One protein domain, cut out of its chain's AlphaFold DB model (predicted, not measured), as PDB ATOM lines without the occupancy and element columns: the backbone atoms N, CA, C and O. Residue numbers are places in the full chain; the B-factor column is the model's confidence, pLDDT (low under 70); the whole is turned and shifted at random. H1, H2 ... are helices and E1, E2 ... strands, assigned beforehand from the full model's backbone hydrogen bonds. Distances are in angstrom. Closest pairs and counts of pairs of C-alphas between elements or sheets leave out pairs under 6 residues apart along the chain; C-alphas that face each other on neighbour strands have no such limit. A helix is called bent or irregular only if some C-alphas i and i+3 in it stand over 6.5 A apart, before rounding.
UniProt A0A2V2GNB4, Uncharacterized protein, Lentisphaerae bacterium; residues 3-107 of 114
ATOM      1  N   ARG A   3      34.322  32.594 355.762       95.31
ATOM      2  CA  ARG A   3      34.860  33.900 355.351       95.31
ATOM      3  C   ARG A   3      36.355  33.774 355.110       95.31
ATOM      4  O   ARG A   3      37.047  33.148 355.912       95.31
ATOM      5  N   PHE A   4      36.840  34.381 354.034       95.56
ATOM      6  CA  PHE A   4      38.232  34.287 353.615       95.56
ATOM      7  C   PHE A   4      38.818  35.678 353.379       95.56
ATOM      8  O   PHE A   4      38.266  36.478 352.622       95.56
ATOM      9  N   TRP A   5      39.968  35.937 353.999       95.62
ATOM     10  CA  TRP A   5      40.818  37.089 353.705       95.62
ATOM     11  C   TRP A   5      41.941  36.630 352.782       95.62
ATOM     12  O   TRP A   5      42.720  35.734 353.118       95.62
ATOM     13  N   ILE A   6      41.982  37.203 351.586       94.19
ATOM     14  CA  ILE A   6      42.844  36.777 350.495       94.19
ATOM     15  C   ILE A   6      44.066  37.691 350.445       94.19
ATOM     16  O   ILE A   6      44.039  38.774 349.866       94.19
ATOM     17  N   PHE A   7      45.169  37.215 351.016       93.06
ATOM     18  CA  PHE A   7      46.454  37.924 351.005       93.06
ATOM     19  C   PHE A   7      47.250  37.727 349.705       93.06
ATOM     20  O   PHE A   7      48.145  38.511 349.403       93.06
ATOM     21  N   ASP A   8      46.914  36.693 348.930       94.88
ATOM     22  CA  ASP A   8      47.498  36.401 347.621       94.88
ATOM     23  C   ASP A   8      46.373  36.225 346.585       94.88
ATOM     24  O   ASP A   8      45.593  35.272 346.688       94.88
ATOM     25  N   PRO A   9      46.278  37.104 345.566       91.25
ATOM     26  CA  PRO A   9      45.261  37.016 344.520       91.25
ATOM     27  C   PRO A   9      45.199  35.661 343.803       91.25
ATOM     28  O   PRO A   9      44.122  35.262 343.356       91.25
ATOM     29  N   GLN A  10      46.312  34.921 343.718       91.31
ATOM     30  CA  GLN A  10      46.350  33.599 343.080       91.31
ATOM     31  C   GLN A  10      45.556  32.539 343.857       91.31
ATOM     32  O   GLN A  10      45.185  31.506 343.298       91.31
ATOM     33  N   LEU A  11      45.259  32.778 345.139       93.44
ATOM     34  CA  LEU A  11      44.483  31.849 345.957       93.44
ATOM     35  C   LEU A  11      42.987  31.879 345.644       93.44
ATOM     36  O   LEU A  11      42.317  30.901 345.957       93.44
ATOM     37  N   ARG A  12      42.460  32.926 344.992       93.50
ATOM     38  CA  ARG A  12      41.019  33.010 344.682       93.50
ATOM     39  C   ARG A  12      40.553  31.860 343.799       93.50
ATOM     40  O   ARG A  12      39.593  31.176 344.133       93.50
ATOM     41  N   SER A  13      41.266  31.600 342.704       93.25
ATOM     42  CA  SER A  13      40.922  30.512 341.781       93.25
ATOM     43  C   SER A  13      41.071  29.138 342.435       93.25
ATOM     44  O   SER A  13      40.246  28.255 342.215       93.25
ATOM     45  N   ARG A  14      42.086  28.964 343.288       95.44
ATOM     46  CA  ARG A  14      42.298  27.725 344.049       95.44
ATOM     47  C   ARG A  14      41.199  27.494 345.083       95.44
ATOM     48  O   ARG A  14      40.752  26.364 345.236       95.44
ATOM     49  N   LEU A  15      40.770  28.551 345.770       95.38
ATOM     50  CA  LEU A  15      39.679  28.511 346.737       95.38
ATOM     51  C   LEU A  15      38.349  28.180 346.049       95.38
ATOM     52  O   LEU A  15      37.638  27.289 346.505       95.38
ATOM     53  N   ALA A  16      38.060  28.833 344.919       94.38
ATOM     54  CA  ALA A  16      36.877  28.548 344.113       94.38
ATOM     55  C   ALA A  16      36.849  27.089 343.638       94.38
ATOM     56  O   ALA A  16      35.833  26.418 343.774       94.38
ATOM     57  N   ALA A  17      37.980  26.567 343.155       96.38
ATOM     58  CA  ALA A  17      38.089  25.171 342.741       96.38
ATOM     59  C   ALA A  17      37.917  24.188 343.912       96.38
ATOM     60  O   ALA A  17      37.279  23.154 343.755       96.38
ATOM     61  N   ALA A  18      38.460  24.505 345.092       96.19
ATOM     62  CA  ALA A  18      38.367  23.643 346.270       96.19
ATOM     63  C   ALA A  18      36.942  23.527 346.840       96.19
ATOM     64  O   ALA A  18      36.637  22.529 347.488       96.19
ATOM     65  N   LEU A  19      36.091  24.533 346.620       96.62
ATOM     66  CA  LEU A  19      34.703  24.561 347.094       96.62
ATOM     67  C   LEU A  19      33.672  24.379 345.972       96.62
ATOM     68  O   LEU A  19      32.482  24.514 346.231       96.62
ATOM     69  N   ALA A  20      34.102  24.051 344.751       96.12
ATOM     70  CA  ALA A  20      33.220  23.957 343.587       96.12
ATOM     71  C   ALA A  20      32.076  22.941 343.765       96.12
ATOM     72  O   ALA A  20      30.963  23.196 343.318       96.12
ATOM     73  N   ASP A  21      32.350  21.825 344.446       96.56
ATOM     74  CA  ASP A  21      31.377  20.755 344.703       96.56
ATOM     75  C   ASP A  21      30.758  20.832 346.113       96.56
ATOM     76  O   ASP A  21      30.015  19.937 346.526       96.56
ATOM     77  N   ALA A  22      31.094  21.863 346.897       97.19
ATOM     78  CA  ALA A  22      30.515  22.051 348.220       97.19
ATOM     79  C   ALA A  22      29.094  22.641 348.100       97.19
ATOM     80  O   ALA A  22      28.875  23.518 347.269       97.19
ATOM     81  N   PRO A  23      28.131  22.210 348.936       97.19
ATOM     82  CA  PRO A  23      26.761  22.729 348.916       97.19
ATOM     83  C   PRO A  23      26.708  24.177 349.431       97.19
ATOM     84  O   PRO A  23      26.819  24.444 350.637       97.19
ATOM     85  N   GLY A  24      26.599  25.111 348.496       97.25
ATOM     86  CA  GLY A  24      26.596  26.545 348.734       97.25
ATOM     87  C   GLY A  24      27.195  27.320 347.567       97.25
ATOM     88  O   GLY A  24      27.481  26.773 346.500       97.25
ATOM     89  N   HIS A  25      27.431  28.610 347.780       97.75
ATOM     90  CA  HIS A  25      28.020  29.489 346.777       97.75
ATOM     91  C   HIS A  25      28.842  30.615 347.400       97.75
ATOM     92  O   HIS A  25      28.663  31.001 348.557       97.75
ATOM     93  N   PHE A  26      29.756  31.177 346.609       97.50
ATOM     94  CA  PHE A  26      30.376  32.451 346.957       97.50
ATOM     95  C   PHE A  26      29.398  33.589 346.694       97.50
ATOM     96  O   PHE A  26      28.823  33.666 345.608       97.50
ATOM     97  N   LEU A  27      29.255  34.490 347.664       97.25
ATOM     98  CA  LEU A  27      28.430  35.681 347.508       97.25
ATOM     99  C   LEU A  27      28.985  36.581 346.406       97.25
ATOM    100  O   LEU A  27      30.148  36.994 346.448       97.25
ATOM    101  N   SER A  28      28.122  36.944 345.466       96.12
ATOM    102  CA  SER A  28      28.384  37.993 344.490       96.12
ATOM    103  C   SER A  28      28.432  39.375 345.147       96.12
ATOM    104  O   SER A  28      27.894  39.598 346.232       96.12
ATOM    105  N   GLU A  29      29.027  40.349 344.459       95.00
ATOM    106  CA  GLU A  29      29.036  41.744 344.920       95.00
ATOM    107  C   GLU A  29      27.611  42.300 345.088       95.00
ATOM    108  O   GLU A  29      27.319  42.990 346.062       95.00
ATOM    109  N   ALA A  30      26.689  41.925 344.194       96.81
ATOM    110  CA  ALA A  30      25.285  42.318 344.285       96.81
ATOM    111  C   ALA A  30      24.604  41.752 345.543       96.81
ATOM    112  O   ALA A  30      23.824  42.447 346.192       96.81
ATOM    113  N   GLU A  31      24.917  40.511 345.925       97.06
ATOM    114  CA  GLU A  31      24.418  39.925 347.171       97.06
ATOM    115  C   GLU A  31      25.011  40.614 348.397       97.06
ATOM    116  O   GLU A  31      24.269  40.939 349.318       97.06
ATOM    117  N   LYS A  32      26.320  40.902 348.399       95.69
ATOM    118  CA  LYS A  32      26.966  41.629 349.505       95.69
ATOM    119  C   LYS A  32      26.315  42.997 349.726       95.69
ATOM    120  O   LYS A  32      26.046  43.370 350.867       95.69
ATOM    121  N   GLN A  33      26.002  43.713 348.647       94.56
ATOM    122  CA  GLN A  33      25.292  44.992 348.703       94.56
ATOM    123  C   GLN A  33      23.865  44.827 349.217       94.56
ATOM    124  O   GLN A  33      23.472  45.519 350.155       94.56
ATOM    125  N   ARG A  34      23.104  43.877 348.659       93.62
ATOM    126  CA  ARG A  34      21.724  43.596 349.082       93.62
ATOM    127  C   ARG A  34      21.636  43.218 350.560       93.62
ATOM    128  O   ARG A  34      20.708  43.638 351.239       93.62
ATOM    129  N   PHE A  35      22.598  42.447 351.057       93.19
ATOM    130  CA  PHE A  35      22.662  42.027 352.456       93.19
ATOM    131  C   PHE A  35      23.246  43.093 353.395       93.19
ATOM    132  O   PHE A  35      23.310  42.862 354.600       93.19
ATOM    133  N   GLY A  36      23.677  44.249 352.879       92.25
ATOM    134  CA  GLY A  36      24.259  45.318 353.693       92.25
ATOM    135  C   GLY A  36      25.619  44.955 354.297       92.25
ATOM    136  O   GLY A  36      25.960  45.437 355.375       92.25
ATOM    137  N   ILE A  37      26.383  44.086 353.625       93.38
ATOM    138  CA  ILE A  37      27.695  43.598 354.081       93.38
ATOM    139  C   ILE A  37      28.869  44.006 353.178       93.38
ATOM    140  O   ILE A  37      30.001  43.586 353.419       93.38
ATOM    141  N   ASP A  38      28.616  44.817 352.150       94.75
ATOM    142  CA  ASP A  38      29.641  45.395 351.272       94.75
ATOM    143  C   ASP A  38      30.339  46.590 351.952       94.75
ATOM    144  O   ASP A  38      30.001  47.755 351.731       94.75
ATOM    145  N   PHE A  39      31.277  46.296 352.857       94.00
ATOM    146  CA  PHE A  39      32.058  47.314 353.568       94.00
ATOM    147  C   PHE A  39      33.345  47.680 352.808       94.00
ATOM    148  O   PHE A  39      34.067  46.773 352.380       94.00
ATOM    149  N   PRO A  40      33.720  48.977 352.718       92.25
ATOM    150  CA  PRO A  40      34.909  49.416 351.976       92.25
ATOM    151  C   PRO A  40      36.228  48.786 352.439       92.25
ATOM    152  O   PRO A  40      37.146  48.604 351.642       92.25
ATOM    153  N   ASP A  41      36.334  48.465 353.727       93.94
ATOM    154  CA  ASP A  41      37.514  47.853 354.343       93.94
ATOM    155  C   ASP A  41      37.485  46.317 354.326       93.94
ATOM    156  O   ASP A  41      38.418  45.677 354.813       93.94
ATOM    157  N   ARG A  42      36.426  45.718 353.763       91.00
ATOM    158  CA  ARG A  42      36.214  44.268 353.708       91.00
ATOM    159  C   ARG A  42      36.338  43.610 355.084       91.00
ATOM    160  O   ARG A  42      36.859  42.498 355.207       91.00
ATOM    161  N   GLN A  43      35.825  44.260 356.135       94.88
ATOM    162  CA  GLN A  43      35.865  43.736 357.510       94.88
ATOM    163  C   GLN A  43      35.227  42.342 357.682       94.88
ATOM    164  O   GLN A  43      35.458  41.676 358.691       94.88
ATOM    165  N   TYR A  44      34.433  41.878 356.710       94.19
ATOM    166  CA  TYR A  44      33.821  40.545 356.686       94.19
ATOM    167  C   TYR A  44      34.474  39.559 355.704       94.19
ATOM    168  O   TYR A  44      33.961  38.457 355.524       94.19
ATOM    169  N   GLY A  45      35.633  39.904 355.150       94.62
ATOM    170  CA  GLY A  45      36.397  39.065 354.232       94.62
ATOM    171  C   GLY A  45      36.279  39.518 352.782       94.62
ATOM    172  O   GLY A  45      35.361  40.242 352.401       94.62
ATOM    173  N   ASP A  46      37.236  39.080 351.967       93.94
ATOM    174  CA  ASP A  46      37.223  39.297 350.520       93.94
ATOM    175  C   ASP A  46      36.208  38.376 349.836       93.94
ATOM    176  O   ASP A  46      35.454  38.808 348.963       93.94
ATOM    177  N   GLU A  47      36.194  37.109 350.256       95.62
ATOM    178  CA  GLU A  47      35.300  36.073 349.750       95.62
ATOM    179  C   GLU A  47      34.485  35.489 350.902       95.62
ATOM    180  O   GLU A  47      35.016  35.169 351.971       95.62
ATOM    181  N   ILE A  48      33.184  35.324 350.672       97.00
ATOM    182  CA  ILE A  48      32.249  34.754 351.641       97.00
ATOM    183  C   ILE A  48      31.542  33.595 350.955       97.00
ATOM    184  O   ILE A  48      30.828  33.808 349.981       97.00
ATOM    185  N   PHE A  49      31.747  32.382 351.461       97.44
ATOM    186  CA  PHE A  49      31.027  31.194 351.015       97.44
ATOM    187  C   PHE A  49      29.819  30.971 351.928       97.44
ATOM    188  O   PHE A  49      29.961  30.657 353.123       97.44
ATOM    189  N   LEU A  50      28.626  31.177 351.382       97.56
ATOM    190  CA  LEU A  50      27.365  30.893 352.046       97.56
ATOM    191  C   LEU A  50      27.005  29.432 351.775       97.56
ATOM    192  O   LEU A  50      26.988  29.011 350.626       97.56
ATOM    193  N   LEU A  51      26.769  28.652 352.831       97.38
ATOM    194  CA  LEU A  51      26.339  27.263 352.660       97.38
ATOM    195  C   LEU A  51      24.839  27.221 352.405       97.38
ATOM    196  O   LEU A  51      24.115  28.086 352.907       97.38
ATOM    197  N   ASP A  52      24.394  26.174 351.721       97.31
ATOM    198  CA  ASP A  52      22.972  25.871 351.617       97.31
ATOM    199  C   ASP A  52      22.350  25.709 353.024       97.31
ATOM    200  O   ASP A  52      23.013  25.188 353.939       97.31
ATOM    201  N   PRO A  53      21.090  26.139 353.225       96.56
ATOM    202  CA  PRO A  53      20.364  25.956 354.478       96.56
ATOM    203  C   PRO A  53      20.439  24.521 355.011       96.56
ATOM    204  O   PRO A  53      20.289  23.541 354.283       96.56
ATOM    205  N   GLY A  54      20.722  24.393 356.308       94.94
ATOM    206  CA  GLY A  54      20.883  23.103 356.986       94.94
ATOM    207  C   GLY A  54      22.279  22.474 356.886       94.94
ATOM    208  O   GLY A  54      22.562  21.525 357.624       94.94
ATOM    209  N   ILE A  55      23.192  23.006 356.063       96.12
ATOM    210  CA  ILE A  55      24.560  22.481 355.958       96.12
ATOM    211  C   ILE A  55      25.526  23.192 356.915       96.12
ATOM    212  O   ILE A  55      25.541  24.413 357.056       96.12
ATOM    213  N   GLN A  56      26.394  22.414 357.569       95.00
ATOM    214  CA  GLN A  56      27.370  22.916 358.537       95.00
ATOM    215  C   GLN A  56      28.795  22.498 358.184       95.00
ATOM    216  O   GLN A  56      29.045  21.372 357.759       95.00
ATOM    217  N   ILE A  57      29.747  23.394 358.450       93.56
ATOM    218  CA  ILE A  57      31.176  23.080 358.411       93.56
ATOM    219  C   ILE A  57      31.559  22.418 359.735       93.56
ATOM    220  O   ILE A  57      31.445  23.028 360.803       93.56
ATOM    221  N   ALA A  58      32.045  21.180 359.660       93.81
ATOM    222  CA  ALA A  58      32.602  20.456 360.795       93.81
ATOM    223  C   ALA A  58      33.903  19.734 360.385       93.81
ATOM    224  O   ALA A  58      33.938  19.116 359.319       93.81
ATOM    225  N   PRO A  59      34.960  19.757 361.220       93.25
ATOM    226  CA  PRO A  59      35.046  20.458 362.502       93.25
ATOM    227  C   PRO A  59      35.123  21.986 362.329       93.25
ATOM    228  O   PRO A  59      35.568  22.482 361.298       93.25
ATOM    229  N   SER A  60      34.696  22.727 363.348       90.44
ATOM    230  CA  SER A  60      34.823  24.188 363.424       90.44
ATOM    231  C   SER A  60      35.008  24.636 364.877       90.44
ATOM    232  O   SER A  60      35.010  23.807 365.791       90.44
ATOM    233  N   ASP A  61      35.128  25.946 365.109       85.81
ATOM    234  CA  ASP A  61      35.217  26.529 366.458       85.81
ATOM    235  C   ASP A  61      33.983  26.225 367.324       85.81
ATOM    236  O   ASP A  61      34.043  26.274 368.550       85.81
ATOM    237  N   MET A  62      32.863  25.852 366.695       86.56
ATOM    238  CA  MET A  62      31.640  25.428 367.381       86.56
ATOM    239  C   MET A  62      31.675  23.954 367.813       86.56
ATOM    240  O   MET A  62      30.812  23.513 368.570       86.56
ATOM    241  N   GLY A  63      32.660  23.175 367.350       89.94
ATOM    242  CA  GLY A  63      32.884  21.803 367.788       89.94
ATOM    243  C   GLY A  63      33.313  20.831 366.689       89.94
ATOM    244  O   GLY A  63      33.413  21.135 365.502       89.94
ATOM    245  N   ARG A  64      33.562  19.584 367.112       94.25
ATOM    246  CA  ARG A  64      33.987  18.485 366.225       94.25
ATOM    247  C   ARG A  64      32.841  17.812 365.466       94.25
ATOM    248  O   ARG A  64      33.105  17.049 364.545       94.25
ATOM    249  N   ARG A  65      31.596  18.016 365.897       95.19
ATOM    250  CA  ARG A  65      30.384  17.411 365.326       95.19
ATOM    251  C   ARG A  65      29.382  18.518 364.994       95.19
ATOM    252  O   ARG A  65      29.395  19.523 365.703       95.19
ATOM    253  N   PRO A  66      28.526  18.329 363.974       92.50
ATOM    254  CA  PRO A  66      27.459  19.277 363.677       92.50
ATOM    255  C   PRO A  66      26.487  19.398 364.856       92.50
ATOM    256  O   PRO A  66      26.257  18.431 365.594       92.50
ATOM    257  N   LEU A  67      25.935  20.596 365.028       92.19
ATOM    258  CA  LEU A  67      24.933  20.906 366.042       92.19
ATOM    259  C   LEU A  67      23.525  20.584 365.513       92.19
ATOM    260  O   LEU A  67      23.312  20.616 364.302       92.19
ATOM    261  N   PRO A  68      22.547  20.280 366.385       92.06
ATOM    262  CA  PRO A  68      21.183  19.957 365.956       92.06
ATOM    263  C   PRO A  68      20.426  21.145 365.339       92.06
ATOM    264  O   PRO A  68      19.400  20.935 364.704       92.06
ATOM    265  N   GLY A  69      20.918  22.372 365.512       90.94
ATOM    266  CA  GLY A  69      20.380  23.574 364.883       90.94
ATOM    267  C   GLY A  69      21.478  24.614 364.704       90.94
ATOM    268  O   GLY A  69      22.400  24.681 365.518       90.94
ATOM    269  N   MET A  70      21.383  25.389 363.625       92.50
ATOM    270  CA  MET A  70      22.326  26.442 363.253       92.50
ATOM    271  C   MET A  70      21.612  27.581 362.527       92.50
ATOM    272  O   MET A  70      20.531  27.392 361.982       92.50
ATOM    273  N   HIS A  71      22.254  28.745 362.502       93.31
ATOM    274  CA  HIS A  71      21.814  29.942 361.786       93.31
ATOM    275  C   HIS A  71      22.956  30.498 360.915       93.31
ATOM    276  O   HIS A  71      24.057  29.942 360.873       93.31
ATOM    277  N   GLY A  72      22.724  31.644 360.269       91.69
ATOM    278  CA  GLY A  72      23.713  32.302 359.402       91.69
ATOM    279  C   GLY A  72      23.698  31.787 357.960       91.69
ATOM    280  O   GLY A  72      24.748  31.760 357.307       91.69
ATOM    281  N   PHE A  73      22.523  31.346 357.507       95.56
ATOM    282  CA  PHE A  73      22.202  31.047 356.112       95.56
ATOM    283  C   PHE A  73      21.689  32.307 355.401       95.56
ATOM    284  O   PHE A  73      21.800  33.414 355.931       95.56
ATOM    285  N   THR A  74      21.182  32.149 354.176       95.00
ATOM    286  CA  THR A  74      20.568  33.259 353.438       95.00
ATOM    287  C   THR A  74      19.345  33.796 354.191       95.00
ATOM    288  O   THR A  74      18.552  32.994 354.679       95.00
ATOM    289  N   PRO A  75      19.151  35.125 354.270       93.75
ATOM    290  CA  PRO A  75      17.938  35.703 354.848       93.75
ATOM    291  C   PRO A  75      16.676  35.409 354.022       93.75
ATOM    292  O   PRO A  75      15.584  35.668 354.500       93.75
ATOM    293  N   ASP A  76      16.817  34.889 352.797       93.56
ATOM    294  CA  ASP A  76      15.676  34.487 351.963       93.56
ATOM    295  C   ASP A  76      15.139  33.083 352.314       93.56
ATOM    296  O   ASP A  76      14.143  32.644 351.738       93.56
ATOM    297  N   ASP A  77      15.818  32.343 353.196       95.19
ATOM    298  CA  ASP A  77      15.356  31.039 353.668       95.19
ATOM    299  C   ASP A  77      14.300  31.219 354.765       95.19
ATOM    300  O   ASP A  77      14.488  32.023 355.678       95.19
ATOM    301  N   SER A  78      13.208  30.452 354.709       93.94
ATOM    302  CA  SER A  78      12.087  30.603 355.648       93.94
ATOM    303  C   SER A  78      12.467  30.347 357.106       93.94
ATOM    304  O   SER A  78      11.856  30.918 358.004       93.94
ATOM    305  N   ASP A  79      13.483  29.519 357.363       94.62
ATOM    306  CA  ASP A  79      13.954  29.253 358.726       94.62
ATOM    307  C   ASP A  79      14.885  30.372 359.242       94.62
ATOM    308  O   ASP A  79      15.335  30.331 360.391       94.62
ATOM    309  N   SER A  80      15.171  31.383 358.412       93.69
ATOM    310  CA  SER A  80      15.922  32.592 358.778       93.69
ATOM    311  C   SER A  80      15.027  33.792 359.116       93.69
ATOM    312  O   SER A  80      15.554  34.835 359.514       93.69
ATOM    313  N   ASP A  81      13.700  33.651 359.015       92.19
ATOM    314  CA  ASP A  81      12.751  34.705 359.375       92.19
ATOM    315  C   ASP A  81      12.872  35.093 360.859       92.19
ATOM    316  O   ASP A  81      12.893  34.259 361.771       92.19
ATOM    317  N   ALA A  82      12.921  36.401 361.112       92.00
ATOM    318  CA  ALA A  82      12.930  36.973 362.453       92.00
ATOM    319  C   ALA A  82      11.545  37.510 362.837       92.00
ATOM    320  O   ALA A  82      10.712  37.823 361.990       92.00
ATOM    321  N   ALA A  83      11.308  37.678 364.139       93.25
ATOM    322  CA  ALA A  83      10.095  38.311 364.640       93.25
ATOM    323  C   ALA A  83      10.362  39.766 365.048       93.25
ATOM    324  O   ALA A  83      11.291  40.049 365.809       93.25
ATOM    325  N   PHE A  84       9.497  40.673 364.600       92.88
ATOM    326  CA  PHE A  84       9.408  42.035 365.115       92.88
ATOM    327  C   PHE A  84       8.174  42.155 366.014       92.88
ATOM    328  O   PHE A  84       7.064  41.823 365.599       92.88
ATOM    329  N   LEU A  85       8.361  42.615 367.255       92.75
ATOM    330  CA  LEU A  85       7.277  42.800 368.219       92.75
ATOM    331  C   LEU A  85       7.359  44.190 368.845       92.75
ATOM    332  O   LEU A  85       8.430  44.630 369.261       92.75
ATOM    333  N   SER A  86       6.207  44.842 368.973       89.75
ATOM    334  CA  SER A  86       6.069  46.137 369.633       89.75
ATOM    335  C   SER A  86       4.804  46.164 370.487       89.75
ATOM    336  O   SER A  86       3.801  45.536 370.159       89.75
ATOM    337  N   ASN A  87       4.842  46.903 371.596       92.31
ATOM    338  CA  ASN A  87       3.664  47.195 372.420       92.31
ATOM    339  C   ASN A  87       2.949  48.498 372.003       92.31
ATOM    340  O   ASN A  87       2.006  48.923 372.673       92.31
ATOM    341  N   VAL A  88       3.419  49.136 370.931       86.25
ATOM    342  CA  VAL A  88       2.852  50.332 370.299       86.25
ATOM    343  C   VAL A  88       2.806  50.090 368.794       86.25
ATOM    344  O   VAL A  88       3.781  49.591 368.234       86.25
ATOM    345  N   GLU A  89       1.697  50.444 368.144       87.81
ATOM    346  CA  GLU A  89       1.579  50.325 366.688       87.81
ATOM    347  C   GLU A  89       2.654  51.194 366.016       87.81
ATOM    348  O   GLU A  89       2.675  52.411 366.245       87.81
ATOM    349  N   PRO A  90       3.575  50.604 365.238       86.94
ATOM    350  CA  PRO A  90       4.586  51.383 364.549       86.94
ATOM    351  C   PRO A  90       3.944  52.152 363.388       86.94
ATOM    352  O   PRO A  90       3.016  51.669 362.745       86.94
ATOM    353  N   ALA A  91       4.454  53.350 363.095       84.06
ATOM    354  CA  ALA A  91       3.982  54.115 361.936       84.06
ATOM    355  C   ALA A  91       4.269  53.379 360.612       84.06
ATOM    356  O   ALA A  91       3.484  53.473 359.671       84.06
ATOM    357  N   GLU A  92       5.376  52.634 360.565       88.62
ATOM    358  CA  GLU A  92       5.798  51.796 359.446       88.62
ATOM    359  C   GLU A  92       6.409  50.495 359.985       88.62
ATOM    360  O   GLU A  92       7.107  50.500 361.001       88.62
ATOM    361  N   TYR A  93       6.150  49.376 359.310       90.94
ATOM    362  CA  TYR A  93       6.743  48.085 359.664       90.94
ATOM    363  C   TYR A  93       8.128  47.950 359.023       90.94
ATOM    364  O   TYR A  93       8.270  48.278 357.842       90.94
ATOM    365  N   PRO A  94       9.144  47.456 359.755       93.12
ATOM    366  CA  PRO A  94      10.473  47.284 359.186       93.12
ATOM    367  C   PRO A  94      10.459  46.166 358.139       93.12
ATOM    368  O   PRO A  94       9.967  45.069 358.401       93.12
ATOM    369  N   ALA A  95      11.028  46.434 356.966       90.94
ATOM    370  CA  ALA A  95      11.214  45.437 355.914       90.94
ATOM    371  C   ALA A  95      12.511  44.638 356.114       90.94
ATOM    372  O   ALA A  95      12.622  43.498 355.672       90.94
ATOM    373  N   TRP A  96      13.500  45.234 356.782       90.69
ATOM    374  CA  TRP A  96      14.773  44.603 357.124       90.69
ATOM    375  C   TRP A  96      15.391  45.264 358.362       90.69
ATOM    376  O   TRP A  96      14.938  46.306 358.840       90.69
ATOM    377  N   ILE A  97      16.466  44.669 358.886       90.06
ATOM    378  CA  ILE A  97      17.115  45.118 360.127       90.06
ATOM    379  C   ILE A  97      17.608  46.574 360.074       90.06
ATOM    380  O   ILE A  97      17.651  47.249 361.103       90.06
ATOM    381  N   GLY A  98      17.960  47.086 358.891       89.88
ATOM    382  CA  GLY A  98      18.451  48.455 358.733       89.88
ATOM    383  C   GLY A  98      17.400  49.534 359.002       89.88
ATOM    384  O   GLY A  98      17.764  50.653 359.361       89.88
ATOM    385  N   ASP A  99      16.109  49.200 358.934       92.19
ATOM    386  CA  ASP A  99      15.023  50.149 359.213       92.19
ATOM    387  C   ASP A  99      14.886  50.452 360.713       92.19
ATOM    388  O   ASP A  99      14.306  51.468 361.106       92.19
ATOM    389  N   TYR A 100      15.448  49.594 361.576       91.25
ATOM    390  CA  TYR A 100      15.251  49.676 363.024       91.25
ATOM    391  C   TYR A 100      15.784  50.983 363.604       91.25
ATOM    392  O   TYR A 100      15.181  51.534 364.521       91.25
ATOM    393  N   PHE A 101      16.902  51.502 363.089       90.56
ATOM    394  CA  PHE A 101      17.460  52.759 363.588       90.56
ATOM    395  C   PHE A 101      16.483  53.918 363.379       90.56
ATOM    396  O   PHE A 101      16.199  54.664 364.319       90.56
ATOM    397  N   THR A 102      15.935  54.043 362.170       89.44
ATOM    398  CA  THR A 102      14.929  55.060 361.856       89.44
ATOM    399  C   THR A 102      13.692  54.854 362.718       89.44
ATOM    400  O   THR A 102      13.278  55.795 363.380       89.44
ATOM    401  N   LEU A 103      13.173  53.626 362.807       89.50
ATOM    402  CA  LEU A 103      11.984  53.308 363.602       89.50
ATOM    403  C   LEU A 103      12.145  53.651 365.095       89.50
ATOM    404  O   LEU A 103      11.222  54.153 365.732       89.50
ATOM    405  N   MET A 104      13.323  53.388 365.666       87.56
ATOM    406  CA  MET A 104      13.607  53.677 367.073       87.56
ATOM    407  C   MET A 104      13.844  55.168 367.340       87.56
ATOM    408  O   MET A 104      13.578  55.640 368.445       87.56
ATOM    409  N   THR A 105      14.350  55.918 366.358       88.50
ATOM    410  CA  THR A 105      14.687  57.345 366.514       88.50
ATOM    411  C   THR A 105      13.604  58.292 366.007       88.50
ATOM    412  O   THR A 105      13.581  59.451 366.420       88.50
ATOM    413  N   SER A 106      12.667  57.813 365.187       78.56
ATOM    414  CA  SER A 106      11.550  58.599 364.655       78.56
ATOM    415  C   SER A 106      10.532  59.002 365.720       78.56
ATOM    416  O   SER A 106       9.681  59.842 365.446       78.56
ATOM    417  N   GLY A 107      10.647  58.460 366.937       61.78
ATOM    418  CA  GLY A 107       9.877  58.877 368.098       61.78
ATOM    419  C   GLY A 107       8.416  58.463 367.992       61.78
ATOM    420  O   GLY A 107       7.616  59.093 367.306       61.78
TER     421      GLY A 107
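Overview. This is residues 3 to 107 of the 114 residues of an uncharacterized protein of Lentisphaerae bacterium (UniProt A0A2V2GNB4). The model has little regular structure: a small two-strand ribbon, E1 and E2, lies between H1 at one end of the longest axis and H3 at the other, which a long loop reaches. Residues 59 to 64 stick out. The printed part has 105 residues, 31 in named elements, in the order H1, E1, H2, E2, H3; the class is mixed and the sheet antiparallel. It is loose, radius of gyration of the C-alphas 17.4 A, spans 52 by 35 by 21 A.

Arrangement. Residues 3 to 4 pair antiparallel with residues 47 to 48 of E2, residues 47 to 51. E1, residues 24 to 26, is antiparallel to E2 at 166 degrees; N 25 and O 50 are 2.9 A apart, within hydrogen-bond range. H1, residues 11 to 18, and H2, residues 29 to 34, are apart; both have every O i to N i+4 pair within range, H3, residues 97 to 105, 3 of 5. H3 is apart from H1, E1 and H2.

Along the chain. H1 begins at C-alpha 11 (44.483, 31.849, 345.957) and measures 10.2 A, E1 7.2 A, H2 8.6 A, E2 12.9 A. H3, 14.0 A, ends at C-alpha 105 (14.687, 57.345, 366.514) and is only just irregular: C-alphas 98 and 101 are 6.6 A apart.

Size, cuts and confidence. The farthest C-alphas, Gln 10 and Val 88, are 54.0 A apart. The printed part has no cut. The links H2 to E2 and E2 to H3 are long; residue 107 is under pLDDT 70.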